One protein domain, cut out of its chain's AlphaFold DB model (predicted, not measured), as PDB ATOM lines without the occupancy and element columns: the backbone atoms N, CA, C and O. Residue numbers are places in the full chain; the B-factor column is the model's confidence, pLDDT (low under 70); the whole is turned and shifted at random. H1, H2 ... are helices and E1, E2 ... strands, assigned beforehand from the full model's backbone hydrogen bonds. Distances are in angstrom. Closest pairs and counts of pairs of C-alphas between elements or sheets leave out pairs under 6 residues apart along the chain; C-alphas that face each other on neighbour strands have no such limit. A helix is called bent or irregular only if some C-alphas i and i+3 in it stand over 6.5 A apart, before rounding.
ATOM      1  N   THR A   3     -13.969  -8.873 -29.244       82.31
ATOM      2  CA  THR A   3     -12.785  -9.099 -30.075       82.31
ATOM      3  C   THR A   3     -12.787  -8.080 -31.208       82.31
ATOM      4  O   THR A   3     -13.751  -8.004 -31.963       82.31
ATOM      5  N   GLY A   4     -11.714  -7.299 -31.322       83.00
ATOM      6  CA  GLY A   4     -11.523  -6.304 -32.375       83.00
ATOM      7  C   GLY A   4     -10.298  -6.616 -33.227       83.00
ATOM      8  O   GLY A   4      -9.402  -7.352 -32.814       83.00
ATOM      9  N   LYS A   5     -10.234  -6.052 -34.434       86.38
ATOM     10  CA  LYS A   5      -9.010  -6.091 -35.239       86.38
ATOM     11  C   LYS A   5      -7.969  -5.168 -34.605       86.38
ATOM     12  O   LYS A   5      -8.258  -4.004 -34.340       86.38
ATOM     13  N   ARG A   6      -6.748  -5.667 -34.416       80.38
ATOM     14  CA  ARG A   6      -5.590  -4.862 -34.023       80.38
ATOM     15  C   ARG A   6      -5.362  -3.772 -35.082       80.38
ATOM     16  O   ARG A   6      -5.237  -4.113 -36.261       80.38
ATOM     17  N   PRO A   7      -5.300  -2.484 -34.711       77.25
ATOM     18  CA  PRO A   7      -4.868  -1.436 -35.633       77.25
ATOM     19  C   PRO A   7      -3.450  -1.734 -36.159       77.25
ATOM     20  O   PRO A   7      -2.558  -2.029 -35.367       77.25
ATOM     21  N   GLY A   8      -3.257  -1.712 -37.483       80.75
ATOM     22  CA  GLY A   8      -2.012  -2.112 -38.162       80.75
ATOM     23  C   GLY A   8      -2.245  -2.939 -39.436       80.75
ATOM     24  O   GLY A   8      -3.397  -3.197 -39.806       80.75
ATOM     25  N   ASP A   9      -1.160  -3.352 -40.095       71.31
ATOM     26  CA  ASP A   9      -1.208  -4.196 -41.294       71.31
ATOM     27  C   ASP A   9      -1.419  -5.675 -40.947       71.31
ATOM     28  O   ASP A   9      -0.811  -6.222 -40.025       71.31
ATOM     29  N   GLY A  10      -2.303  -6.328 -41.704       76.06
ATOM     30  CA  GLY A  10      -2.718  -7.712 -41.476       76.06
ATOM     31  C   GLY A  10      -3.970  -7.863 -40.603       76.06
ATOM     32  O   GLY A  10      -4.449  -6.934 -39.945       76.06
ATOM     33  N   LEU A  11      -4.543  -9.066 -40.629       79.12
ATOM     34  CA  LEU A  11      -5.725  -9.426 -39.848       79.12
ATOM     35  C   LEU A  11      -5.284 -10.152 -38.576       79.12
ATOM     36  O   LEU A  11      -5.138 -11.371 -38.557       79.12
ATOM     37  N   GLN A  12      -5.064  -9.388 -37.508       81.44
ATOM     38  CA  GLN A  12      -4.845  -9.930 -36.170       81.44
ATOM     39  C   GLN A  12      -5.993  -9.522 -35.257       81.44
ATOM     40  O   GLN A  12      -6.276  -8.336 -35.098       81.44
ATOM     41  N   LEU A  13      -6.650 -10.504 -34.650       82.12
ATOM     42  CA  LEU A  13      -7.700 -10.272 -33.667       82.12
ATOM     43  C   LEU A  13      -7.077 -10.072 -32.281       82.12
ATOM     44  O   LEU A  13      -6.188 -10.817 -31.873       82.12
ATOM     45  N   VAL A  14      -7.546  -9.059 -31.559       81.56
ATOM     46  CA  VAL A  14      -7.154  -8.762 -30.178       81.56
ATOM     47  C   VAL A  14      -8.387  -8.583 -29.312       81.56
ATOM     48  O   VAL A  14      -9.445  -8.148 -29.771       81.56
ATOM     49  N   LYS A  15      -8.243  -8.917 -28.033       74.88
ATOM     50  CA  LYS A  15      -9.245  -8.600 -27.022       74.88
ATOM     51  C   LYS A  15      -9.238  -7.084 -26.826       74.88
ATOM     52  O   LYS A  15      -8.205  -6.528 -26.468       74.88
ATOM     53  N   VAL A  16     -10.366  -6.437 -27.089       78.31
ATOM     54  CA  VAL A  16     -10.560  -5.013 -26.829       78.31
ATOM     55  C   VAL A  16     -11.429  -4.881 -25.585       78.31
ATOM     56  O   VAL A  16     -12.467  -5.543 -25.441       78.31
ATOM     57  N   GLU A  17     -10.968  -4.048 -24.663       75.12
ATOM     58  CA  GLU A  17     -11.759  -3.599 -23.527       75.12
ATOM     59  C   GLU A  17     -12.444  -2.296 -23.931       75.12
ATOM     60  O   GLU A  17     -11.800  -1.359 -24.395       75.12
ATOM     61  N   LEU A  18     -13.774  -2.291 -23.851       78.75
ATOM     62  CA  LEU A  18     -14.566  -1.078 -23.978       78.75
ATOM     63  C   LEU A  18     -14.736  -0.542 -22.567       78.75
ATOM     64  O   LEU A  18     -15.364  -1.207 -21.739       78.75
ATOM     65  N   ASP A  19     -14.146   0.615 -22.314       73.81
ATOM     66  CA  ASP A  19     -14.328   1.348 -21.074       73.81
ATOM     67  C   ASP A  19     -15.419   2.406 -21.283       73.81
ATOM     68  O   ASP A  19     -15.436   3.098 -22.304       73.81
ATOM     69  N   PHE A  20     -16.369   2.472 -20.353       75.88
ATOM     70  CA  PHE A  20     -17.388   3.512 -20.311       75.88
ATOM     71  C   PHE A  20     -17.252   4.247 -18.983       75.88
ATOM     72  O   PHE A  20     -17.661   3.738 -17.936       75.88
ATOM     73  N   ASP A  21     -16.706   5.458 -19.049       75.31
ATOM     74  CA  ASP A  21     -16.618   6.354 -17.908       75.31
ATOM     75  C   ASP A  21     -17.902   7.190 -17.810       75.31
ATOM     76  O   ASP A  21     -18.160   8.092 -18.607       75.31
ATOM     77  N   ALA A  22     -18.728   6.874 -16.814       73.81
ATOM     78  CA  ALA A  22     -19.954   7.607 -16.509       73.81
ATOM     79  C   ALA A  22     -19.710   8.854 -15.633       73.81
ATOM     80  O   ALA A  22     -20.660   9.380 -15.062       73.81
ATOM     81  N   GLY A  23     -18.461   9.292 -15.454       71.69
ATOM     82  CA  GLY A  23     -18.049  10.266 -14.443       71.69
ATOM     83  C   GLY A  23     -18.828  11.577 -14.471       71.69
ATOM     84  O   GLY A  23     -19.228  12.058 -13.416       71.69
ATOM     85  N   GLU A  24     -19.104  12.135 -15.650       68.00
ATOM     86  CA  GLU A  24     -19.933  13.347 -15.763       68.00
ATOM     87  C   GLU A  24     -21.415  13.046 -15.529       68.00
ATOM     88  O   GLU A  24     -22.060  13.718 -14.732       68.00
ATOM     89  N   ALA A  25     -21.929  11.970 -16.129       67.50
ATOM     90  CA  ALA A  25     -23.323  11.550 -15.986       67.50
ATOM     91  C   ALA A  25     -23.702  11.170 -14.541       67.50
ATOM     92  O   ALA A  25     -24.865  11.267 -14.167       67.50
ATOM     93  N   LYS A  26     -22.732  10.742 -13.723       69.56
ATOM     94  CA  LYS A  26     -22.925  10.460 -12.295       69.56
ATOM     95  C   LYS A  26     -22.965  11.715 -11.428       69.56
ATOM     96  O   LYS A  26     -23.603  11.663 -10.387       69.56
ATOM     97  N   ARG A  27     -22.284  12.806 -11.811       74.00
ATOM     98  CA  ARG A  27     -22.296  14.059 -11.027       74.00
ATOM     99  C   ARG A  27     -23.677  14.703 -11.009       74.00
ATOM    100  O   ARG A  27     -24.056  15.262  -9.990       74.00
ATOM    101  N   ASP A  28     -24.403  14.576 -12.116       76.25
ATOM    102  CA  ASP A  28     -25.746  15.139 -12.278       76.25
ATOM    103  C   ASP A  28     -26.860  14.113 -11.988       76.25
ATOM    104  O   ASP A  28     -28.043  14.410 -12.156       76.25
ATOM    105  N   ALA A  29     -26.505  12.888 -11.583       81.81
ATOM    106  CA  ALA A  29     -27.488  11.875 -11.224       81.81
ATOM    107  C   ALA A  29     -28.086  12.189  -9.842       81.81
ATOM    108  O   ALA A  29     -27.326  12.493  -8.919       81.81
ATOM    109  N   PRO A  30     -29.417  12.071  -9.667       84.69
ATOM    110  CA  PRO A  30     -30.037  12.242  -8.360       84.69
ATOM    111  C   PRO A  30     -29.474  11.218  -7.376       84.69
ATOM    112  O   PRO A  30     -29.168  10.076  -7.744       84.69
ATOM    113  N   GLU A  31     -29.371  11.611  -6.109       90.25
ATOM    114  CA  GLU A  31     -28.977  10.670  -5.066       90.25
ATOM    115  C   GLU A  31     -29.992   9.521  -4.968       90.25
ATOM    116  O   GLU A  31     -31.170   9.668  -5.304       90.25
ATOM    117  N   ALA A  32     -29.556   8.356  -4.475       91.31
ATOM    118  CA  ALA A  32     -30.401   7.161  -4.435       91.31
ATOM    119  C   ALA A  32     -31.752   7.417  -3.741       91.31
ATOM    120  O   ALA A  32     -32.795   7.007  -4.244       91.31
ATOM    121  N   TYR A  33     -31.749   8.142  -2.619       93.25
ATOM    122  CA  TYR A  33     -32.984   8.480  -1.912       93.25
ATOM    123  C   TYR A  33     -33.805   9.562  -2.607       93.25
ATOM    124  O   TYR A  33     -35.028   9.465  -2.607       93.25
ATOM    125  N   GLU A  34     -33.167  10.560  -3.220       94.25
ATOM    126  CA  GLU A  34     -33.870  11.579  -4.005       94.25
ATOM    127  C   GLU A  34     -34.671  10.920  -5.129       94.25
ATOM    128  O   GLU A  34     -35.862  11.191  -5.293       94.25
ATOM    129  N   ARG A  35     -34.042   9.976  -5.839       93.88
ATOM    130  CA  ARG A  35     -34.695   9.208  -6.893       93.88
ATOM    131  C   ARG A  35     -35.880   8.399  -6.370       93.88
ATOM    132  O   ARG A  35     -36.972   8.512  -6.916       93.88
ATOM    133  N   LEU A  36     -35.679   7.611  -5.312       95.50
ATOM    134  CA  LEU A  36     -36.736   6.759  -4.756       95.50
ATOM    135  C   LEU A  36     -37.926   7.573  -4.235       95.50
ATOM    136  O   LEU A  36     -39.075   7.193  -4.445       95.50
ATOM    137  N   LEU A  37     -37.669   8.704  -3.574       95.62
ATOM    138  CA  LEU A  37     -38.729   9.593  -3.098       95.62
ATOM    139  C   LEU A  37     -39.479  10.250  -4.262       95.62
ATOM    140  O   LEU A  37     -40.706  10.334  -4.220       95.62
ATOM    141  N   GLY A  38     -38.760  10.683  -5.302       96.25
ATOM    142  CA  GLY A  38     -39.360  11.219  -6.523       96.25
ATOM    143  C   GLY A  38     -40.289  10.213  -7.204       96.25
ATOM    144  O   GLY A  38     -41.437  10.548  -7.501       96.25
ATOM    145  N   ASP A  39     -39.831   8.971  -7.372       96.50
ATOM    146  CA  ASP A  39     -40.616   7.888  -7.974       96.50
ATOM    147  C   ASP A  39     -41.865   7.573  -7.125       96.50
ATOM    148  O   ASP A  39     -42.971   7.483  -7.660       96.50
ATOM    149  N   ALA A  40     -41.739   7.542  -5.791       95.44
ATOM    150  CA  ALA A  40     -42.874   7.339  -4.886       95.44
ATOM    151  C   ALA A  40     -43.943   8.443  -4.998       95.44
ATOM    152  O   ALA A  40     -45.139   8.144  -5.010       95.44
ATOM    153  N   ILE A  41     -43.533   9.713  -5.102       97.19
ATOM    154  CA  ILE A  41     -44.453  10.849  -5.289       97.19
ATOM    155  C   ILE A  41     -45.135  10.776  -6.661       97.19
ATOM    156  O   ILE A  41     -46.321  11.082  -6.776       97.19
ATOM    157  N   ALA A  42     -44.400  10.360  -7.695       96.88
ATOM    158  CA  ALA A  42     -44.918  10.190  -9.050       96.88
ATOM    159  C   ALA A  42     -45.799   8.936  -9.219       96.88
ATOM    160  O   ALA A  42     -46.464   8.794 -10.246       96.88
ATOM    161  N   GLY A  43     -45.819   8.038  -8.228       95.69
ATOM    162  CA  GLY A  43     -46.504   6.749  -8.308       95.69
ATOM    163  C   GLY A  43     -45.797   5.729  -9.209       95.69
ATOM    164  O   GLY A  43     -46.428   4.762  -9.638       95.69
ATOM    165  N   ASP A  44     -44.512   5.931  -9.507       96.06
ATOM    166  CA  ASP A  44     -43.684   4.974 -10.240       96.06
ATOM    167  C   ASP A  44     -43.127   3.923  -9.270       96.06
ATOM    168  O   ASP A  44     -42.454   4.233  -8.288       96.06
ATOM    169  N   THR A  45     -43.426   2.656  -9.546       93.56
ATOM    170  CA  THR A  45     -43.044   1.518  -8.697       93.56
ATOM    171  C   THR A  45     -41.914   0.677  -9.288       93.56
ATOM    172  O   THR A  45     -41.532  -0.328  -8.700       93.56
ATOM    173  N   THR A  46     -41.322   1.094 -10.411       94.00
ATOM    174  CA  THR A  46     -40.324   0.308 -11.161       94.00
ATOM    175  C   THR A  46     -39.084  -0.056 -10.334       94.00
ATOM    176  O   THR A  46     -38.493  -1.114 -10.542       94.00
ATOM    177  N   LEU A  47     -38.678   0.807  -9.398       93.69
ATOM    178  CA  LEU A  47     -37.514   0.592  -8.524       93.69
ATOM    179  C   LEU A  47     -37.872   0.024  -7.143       93.69
ATOM    180  O   LEU A  47     -37.006  -0.060  -6.271       93.69
ATOM    181  N   PHE A  48     -39.128  -0.364  -6.931       95.12
ATOM    182  CA  PHE A  48     -39.595  -0.941  -5.678       95.12
ATOM    183  C   PHE A  48     -39.807  -2.443  -5.842       95.12
ATOM    184  O   PHE A  48     -40.390  -2.905  -6.817       95.12
ATOM    185  N   THR A  49     -39.346  -3.214  -4.862       95.81
ATOM    186  CA  THR A  49     -39.605  -4.654  -4.804       95.81
ATOM    187  C   THR A  49     -41.056  -4.903  -4.398       95.81
ATOM    188  O   THR A  49     -41.554  -4.294  -3.446       95.81
ATOM    189  N   SER A  50     -41.739  -5.798  -5.109       95.75
ATOM    190  CA  SER A  50     -43.119  -6.171  -4.787       95.75
ATOM    191  C   SER A  50     -43.195  -7.021  -3.512       95.75
ATOM    192  O   SER A  50     -42.227  -7.669  -3.116       95.75
ATOM    193  N   SER A  51     -44.364  -7.070  -2.864       96.44
ATOM    194  CA  SER A  51     -44.542  -7.888  -1.656       96.44
ATOM    195  C   SER A  51     -44.287  -9.378  -1.906       96.44
ATOM    196  O   SER A  51     -43.691 -10.038  -1.064       96.44
ATOM    197  N   GLU A  52     -44.686  -9.904  -3.066       97.56
ATOM    198  CA  GLU A  52     -44.442 -11.305  -3.432       97.56
ATOM    199  C   GLU A  52     -42.942 -11.604  -3.566       97.56
ATOM    200  O   GLU A  52     -42.458 -12.609  -3.045       97.56
ATOM    201  N   GLU A  53     -42.185 -10.708  -4.203       97.38
ATOM    202  CA  GLU A  53     -40.731 -10.844  -4.317       97.38
ATOM    203  C   GLU A  53     -40.041 -10.773  -2.951       97.38
ATOM    204  O   GLU A  53     -39.104 -11.534  -2.710       97.38
ATOM    205  N   VAL A  54     -40.509  -9.910  -2.040       97.88
ATOM    206  CA  VAL A  54     -39.985  -9.836  -0.666       97.88
ATOM    207  C   VAL A  54     -40.210 -11.155   0.079       97.88
ATOM    208  O   VAL A  54     -39.277 -11.677   0.688       97.88
ATOM    209  N   GLU A  55     -41.411 -11.731   0.008       97.94
ATOM    210  CA  GLU A  55     -41.707 -13.028   0.639       97.94
ATOM    211  C   GLU A  55     -40.854 -14.159   0.043       97.94
ATOM    212  O   GLU A  55     -40.318 -14.997   0.771       97.94
ATOM    213  N   ALA A  56     -40.647 -14.157  -1.278       97.81
ATOM    214  CA  ALA A  56     -39.779 -15.125  -1.942       97.81
ATOM    215  C   ALA A  56     -38.312 -14.996  -1.495       97.81
ATOM    216  O   ALA A  56     -37.649 -16.006  -1.244       97.81
ATOM    217  N   GLN A  57     -37.802 -13.769  -1.350       97.44
ATOM    218  CA  GLN A  57     -36.456 -13.516  -0.826       97.44
ATOM    219  C   GLN A  57     -36.308 -14.032   0.609       97.44
ATOM    220  O   GLN A  57     -35.325 -14.713   0.915       97.44
ATOM    221  N   TRP A  58     -37.293 -13.775   1.477       97.25
ATOM    222  CA  TRP A  58     -37.290 -14.299   2.843       97.25
ATOM    223  C   TRP A  58     -37.320 -15.821   2.873       97.25
ATOM    224  O   TRP A  58     -36.505 -16.417   3.572       97.25
ATOM    225  N   ALA A  59     -38.164 -16.461   2.063       97.50
ATOM    226  CA  ALA A  59     -38.234 -17.918   1.986       97.50
ATOM    227  C   ALA A  59     -36.885 -18.566   1.613       97.50
ATOM    228  O   ALA A  59     -36.558 -19.638   2.123       97.50
ATOM    229  N   VAL A  60     -36.083 -17.908   0.766       96.94
ATOM    230  CA  VAL A  60     -34.726 -18.364   0.409       96.94
ATOM    231  C   VAL A  60     -33.742 -18.208   1.574       96.94
ATOM    232  O   VAL A  60     -32.907 -19.085   1.790       96.94
ATOM    233  N   LEU A  61     -33.820 -17.107   2.326       96.19
ATOM    234  CA  LEU A  61     -32.886 -16.801   3.417       96.19
ATOM    235  C   LEU A  61     -33.230 -17.509   4.736       96.19
ATOM    236  O   LEU A  61     -32.345 -17.757   5.557       96.19
ATOM    237  N   GLU A  62     -34.502 -17.845   4.947       97.06
ATOM    238  CA  GLU A  62     -35.034 -18.376   6.201       97.06
ATOM    239  C   GLU A  62     -34.263 -19.599   6.747       97.06
ATOM    240  O   GLU A  62     -33.950 -19.602   7.941       97.06
ATOM    241  N   PRO A  63     -33.891 -20.625   5.946       95.75
ATOM    242  CA  PRO A  63     -33.145 -21.774   6.466       95.75
ATOM    243  C   PRO A  63     -31.781 -21.375   7.043       95.75
ATOM    244  O   PRO A  63     -31.421 -21.802   8.140       95.75
ATOM    245  N   LEU A  64     -31.060 -20.483   6.354       92.69
ATOM    246  CA  LEU A  64     -29.745 -19.998   6.781       92.69
ATOM    247  C   LEU A  64     -29.836 -19.202   8.091       92.69
ATOM    248  O   LEU A  64     -28.979 -19.328   8.967       92.69
ATOM    249  N   LEU A  65     -30.896 -18.407   8.248       93.69
ATOM    250  CA  LEU A  65     -31.140 -17.613   9.455       93.69
ATOM    251  C   LEU A  65     -31.589 -18.451  10.658       93.69
ATOM    252  O   LEU A  65     -31.464 -17.979  11.795       93.69
ATOM    253  N   ARG A  66     -32.106 -19.663  10.428       95.44
ATOM    254  CA  ARG A  66     -32.478 -20.618  11.481       95.44
ATOM    255  C   ARG A  66     -31.307 -21.481  11.924       95.44
ATOM    256  O   ARG A  66     -31.090 -21.604  13.124       95.44
ATOM    257  N   GLU A  67     -30.563 -22.054  10.981       95.88
ATOM    258  CA  GLU A  67     -29.431 -22.938  11.293       95.88
ATOM    259  C   GLU A  67     -28.209 -22.169  11.802       95.88
ATOM    260  O   GLU A  67     -27.517 -22.665  12.686       95.88
ATOM    261  N   ARG A  68     -27.977 -20.949  11.289       91.19
ATOM    262  CA  ARG A  68     -26.888 -20.038  11.693       91.19
ATOM    263  C   ARG A  68     -25.535 -20.749  11.875       91.19
ATOM    264  O   ARG A  68     -25.016 -20.771  12.992       91.19
ATOM    265  N   PRO A  69     -24.954 -21.321  10.807       90.88
ATOM    266  CA  PRO A  69     -23.640 -21.947  10.892       90.88
ATOM    267  C   PRO A  69     -22.578 -20.940  11.349       90.88
ATOM    268  O   PRO A  69     -22.672 -19.745  11.052       90.88
ATOM    269  N   ASP A  70     -21.552 -21.435  12.043       94.38
ATOM    270  CA  ASP A  70     -20.437 -20.597  12.473       94.38
ATOM    271  C   ASP A  70     -19.727 -19.981  11.254       94.38
ATOM    272  O   ASP A  70     -19.419 -20.688  10.286       94.38
ATOM    273  N   PRO A  71     -19.455 -18.665  11.269       92.81
ATOM    274  CA  PRO A  71     -18.757 -18.015  10.175       92.81
ATOM    275  C   PRO A  71     -17.297 -18.473  10.125       92.81
ATOM    276  O   PRO A  71     -16.623 -18.586  11.150       92.81
ATOM    277  N   VAL A  72     -16.779 -18.668   8.913       94.69
ATOM    278  CA  VAL A  72     -15.358 -18.960   8.708       94.69
ATOM    279  C   VAL A  72     -14.556 -17.659   8.871       94.69
ATOM    280  O   VAL A  72     -14.845 -16.680   8.174       94.69
ATOM    281  N   PRO A  73     -13.571 -17.603   9.785       95.19
ATOM    282  CA  PRO A  73     -12.782 -16.400  10.015       95.19
ATOM    283  C   PRO A  73     -11.838 -16.110   8.840       95.19
ATOM    284  O   PRO A  73     -11.377 -17.015   8.149       95.19
ATOM    285  N   TYR A  74     -11.512 -14.834   8.645       95.56
ATOM    286  CA  TYR A  74     -10.566 -14.370   7.631       95.56
ATOM    287  C   TYR A  74      -9.867 -13.086   8.092       95.56
ATOM    288  O   TYR A  74     -10.361 -12.373   8.968       95.56
ATOM    289  N   GLU A  75      -8.706 -12.782   7.513       94.94
ATOM    290  CA  GLU A  75      -7.930 -11.599   7.889       94.94
ATOM    291  C   GLU A  75      -8.608 -10.297   7.419       94.94
ATOM    292  O   GLU A  75      -9.070 -10.230   6.272       94.94
ATOM    293  N   PRO A  76      -8.636  -9.229   8.239       93.56
ATOM    294  CA  PRO A  76      -9.119  -7.919   7.812       93.56
ATOM    295  C   PRO A  76      -8.391  -7.413   6.558       93.56
ATOM    296  O   PRO A  76      -7.166  -7.419   6.496       93.56
ATOM    297  N   GLY A  77      -9.151  -6.962   5.558       90.38
ATOM    298  CA  GLY A  77      -8.612  -6.504   4.271       90.38
ATOM    299  C   GLY A  77      -8.346  -7.617   3.249       90.38
ATOM    300  O   GLY A  77      -8.065  -7.313   2.092       90.38
ATOM    301  N   SER A  78      -8.477  -8.892   3.630       91.75
ATOM    302  CA  SER A  78      -8.482  -9.996   2.665       91.75
ATOM    303  C   SER A  78      -9.822 -10.093   1.918       91.75
ATOM    304  O   SER A  78     -10.822  -9.485   2.302       91.75
ATOM    305  N   ALA A  79      -9.857 -10.888   0.846       89.88
ATOM    306  CA  ALA A  79     -11.066 -11.141   0.056       89.88
ATOM    307  C   ALA A  79     -12.041 -12.153   0.698       89.88
ATOM    308  O   ALA A  79     -12.982 -12.588   0.036       89.88
ATOM    309  N   GLY A  80     -11.811 -12.538   1.957       92.62
ATOM    310  CA  GLY A  80     -12.564 -13.576   2.657       92.62
ATOM    311  C   GLY A  80     -11.811 -14.911   2.764       92.62
ATOM    312  O   GLY A  80     -10.640 -14.993   2.375       92.62
ATOM    313  N   PRO A  81     -12.474 -15.954   3.298       94.00
ATOM    314  CA  PRO A  81     -11.909 -17.296   3.458       94.00
ATOM    315  C   PRO A  81     -11.476 -17.931   2.131       94.00
ATOM    316  O   PRO A  81     -12.023 -17.610   1.070       94.00
ATOM    317  N   GLU A  82     -10.523 -18.866   2.170       89.31
ATOM    318  CA  GLU A  82     -10.043 -19.534   0.952       89.31
ATOM    319  C   GLU A  82     -11.150 -20.337   0.266       89.31
ATOM    320  O   GLU A  82     -11.255 -20.314  -0.960       89.31
ATOM    321  N   GLU A  83     -12.031 -20.949   1.054       88.94
ATOM    322  CA  GLU A  83     -13.183 -21.731   0.609       88.94
ATOM    323  C   GLU A  83     -14.173 -20.887  -0.211       88.94
ATOM    324  O   GLU A  83     -14.868 -21.406  -1.087       88.94
ATOM    325  N   ALA A  84     -14.211 -19.564  -0.003       90.44
ATOM    326  CA  ALA A  84     -15.068 -18.671  -0.780       90.44
ATOM    327  C   ALA A  84     -14.627 -18.560  -2.252       90.44
ATOM    328  O   ALA A  84     -15.440 -18.216  -3.118       90.44
ATOM    329  N   ARG A  85     -13.361 -18.876  -2.569       86.31
ATOM    330  CA  ARG A  85     -12.836 -18.854  -3.946       86.31
ATOM    331  C   ARG A  85     -13.497 -19.896  -4.844       86.31
ATOM    332  O   ARG A  85     -13.569 -19.670  -6.050       86.31
ATOM    333  N   ASP A  86     -14.017 -20.970  -4.258       87.81
ATOM    334  CA  ASP A  86     -14.624 -22.080  -4.993       87.81
ATOM    335  C   ASP A  86     -16.114 -21.848  -5.319       87.81
ATOM    336  O   ASP A  86     -16.668 -22.534  -6.182       87.81
ATOM    337  N   ILE A  87     -16.762 -20.844  -4.703       89.62
ATOM    338  CA  ILE A  87     -18.203 -20.544  -4.867       89.62
ATOM    339  C   ILE A  87     -18.630 -20.312  -6.332       89.62
ATOM    340  O   ILE A  87     -19.663 -20.850  -6.732       89.62
TER     341      ILE A  87
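AT A GLANCE: This is residues 3 to 87 of the 99 residues of the protein "Glucose-6-phosphate dehydrogenase" of Thermoleophilia bacterium (UniProt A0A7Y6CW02). The chain is strung out in a wide open arc round an empty middle, with the small hairpin E1 and E2 at one end, H4 at the other, and H1, H2 and H3 spaced between. The printed part has 85 residues, with two named strands and four named helices in the order E1, E2, H1, H2, H3, H4, E1 and E2 being antiparallel; the class is mostly helix, helices holding 38 and strands 7 of the 45 residues in named elements. The whole is extended, with a radius of gyration of the C-alphas of 22.8 A and spans of 63 by 46 by 27 A.

IN THESE COORDINATES: E1, residues 3 to 5, begins at C-alpha 3 (-12.785, -9.099, -30.075); E2 is residues 13 to 16. H1 is residues 23 to 27, H2 residues 32 to 42, 15.5 A, and H3 residues 51 to 67, 25.0 A. H4, residues 82 to 86, ends at C-alpha 86 (-14.624, -22.080, -4.993).

HOW THE PARTS SIT: In the hairpin, N 4 and O 14 are 2.9 A apart. No helix touches another. H3 is irregular, C-alphas 60 and 63 being 7.1 A apart, with a kink of 38 degrees near residue 61. O i to N i+4 pairs are within hydrogen-bond range throughout H2, 11 of 13 in H3, and 0 of 1 in H1 and H4, whose i+3 counts are 1 of 2 and 2 of 2.

THE WHOLE: The C-alphas of Asp 9 and Arg 66, the farthest apart, are 63.5 A apart. The printed part has no cut; the link H3 to H4 is long. Residues 24 to 26 have pLDDT under 70.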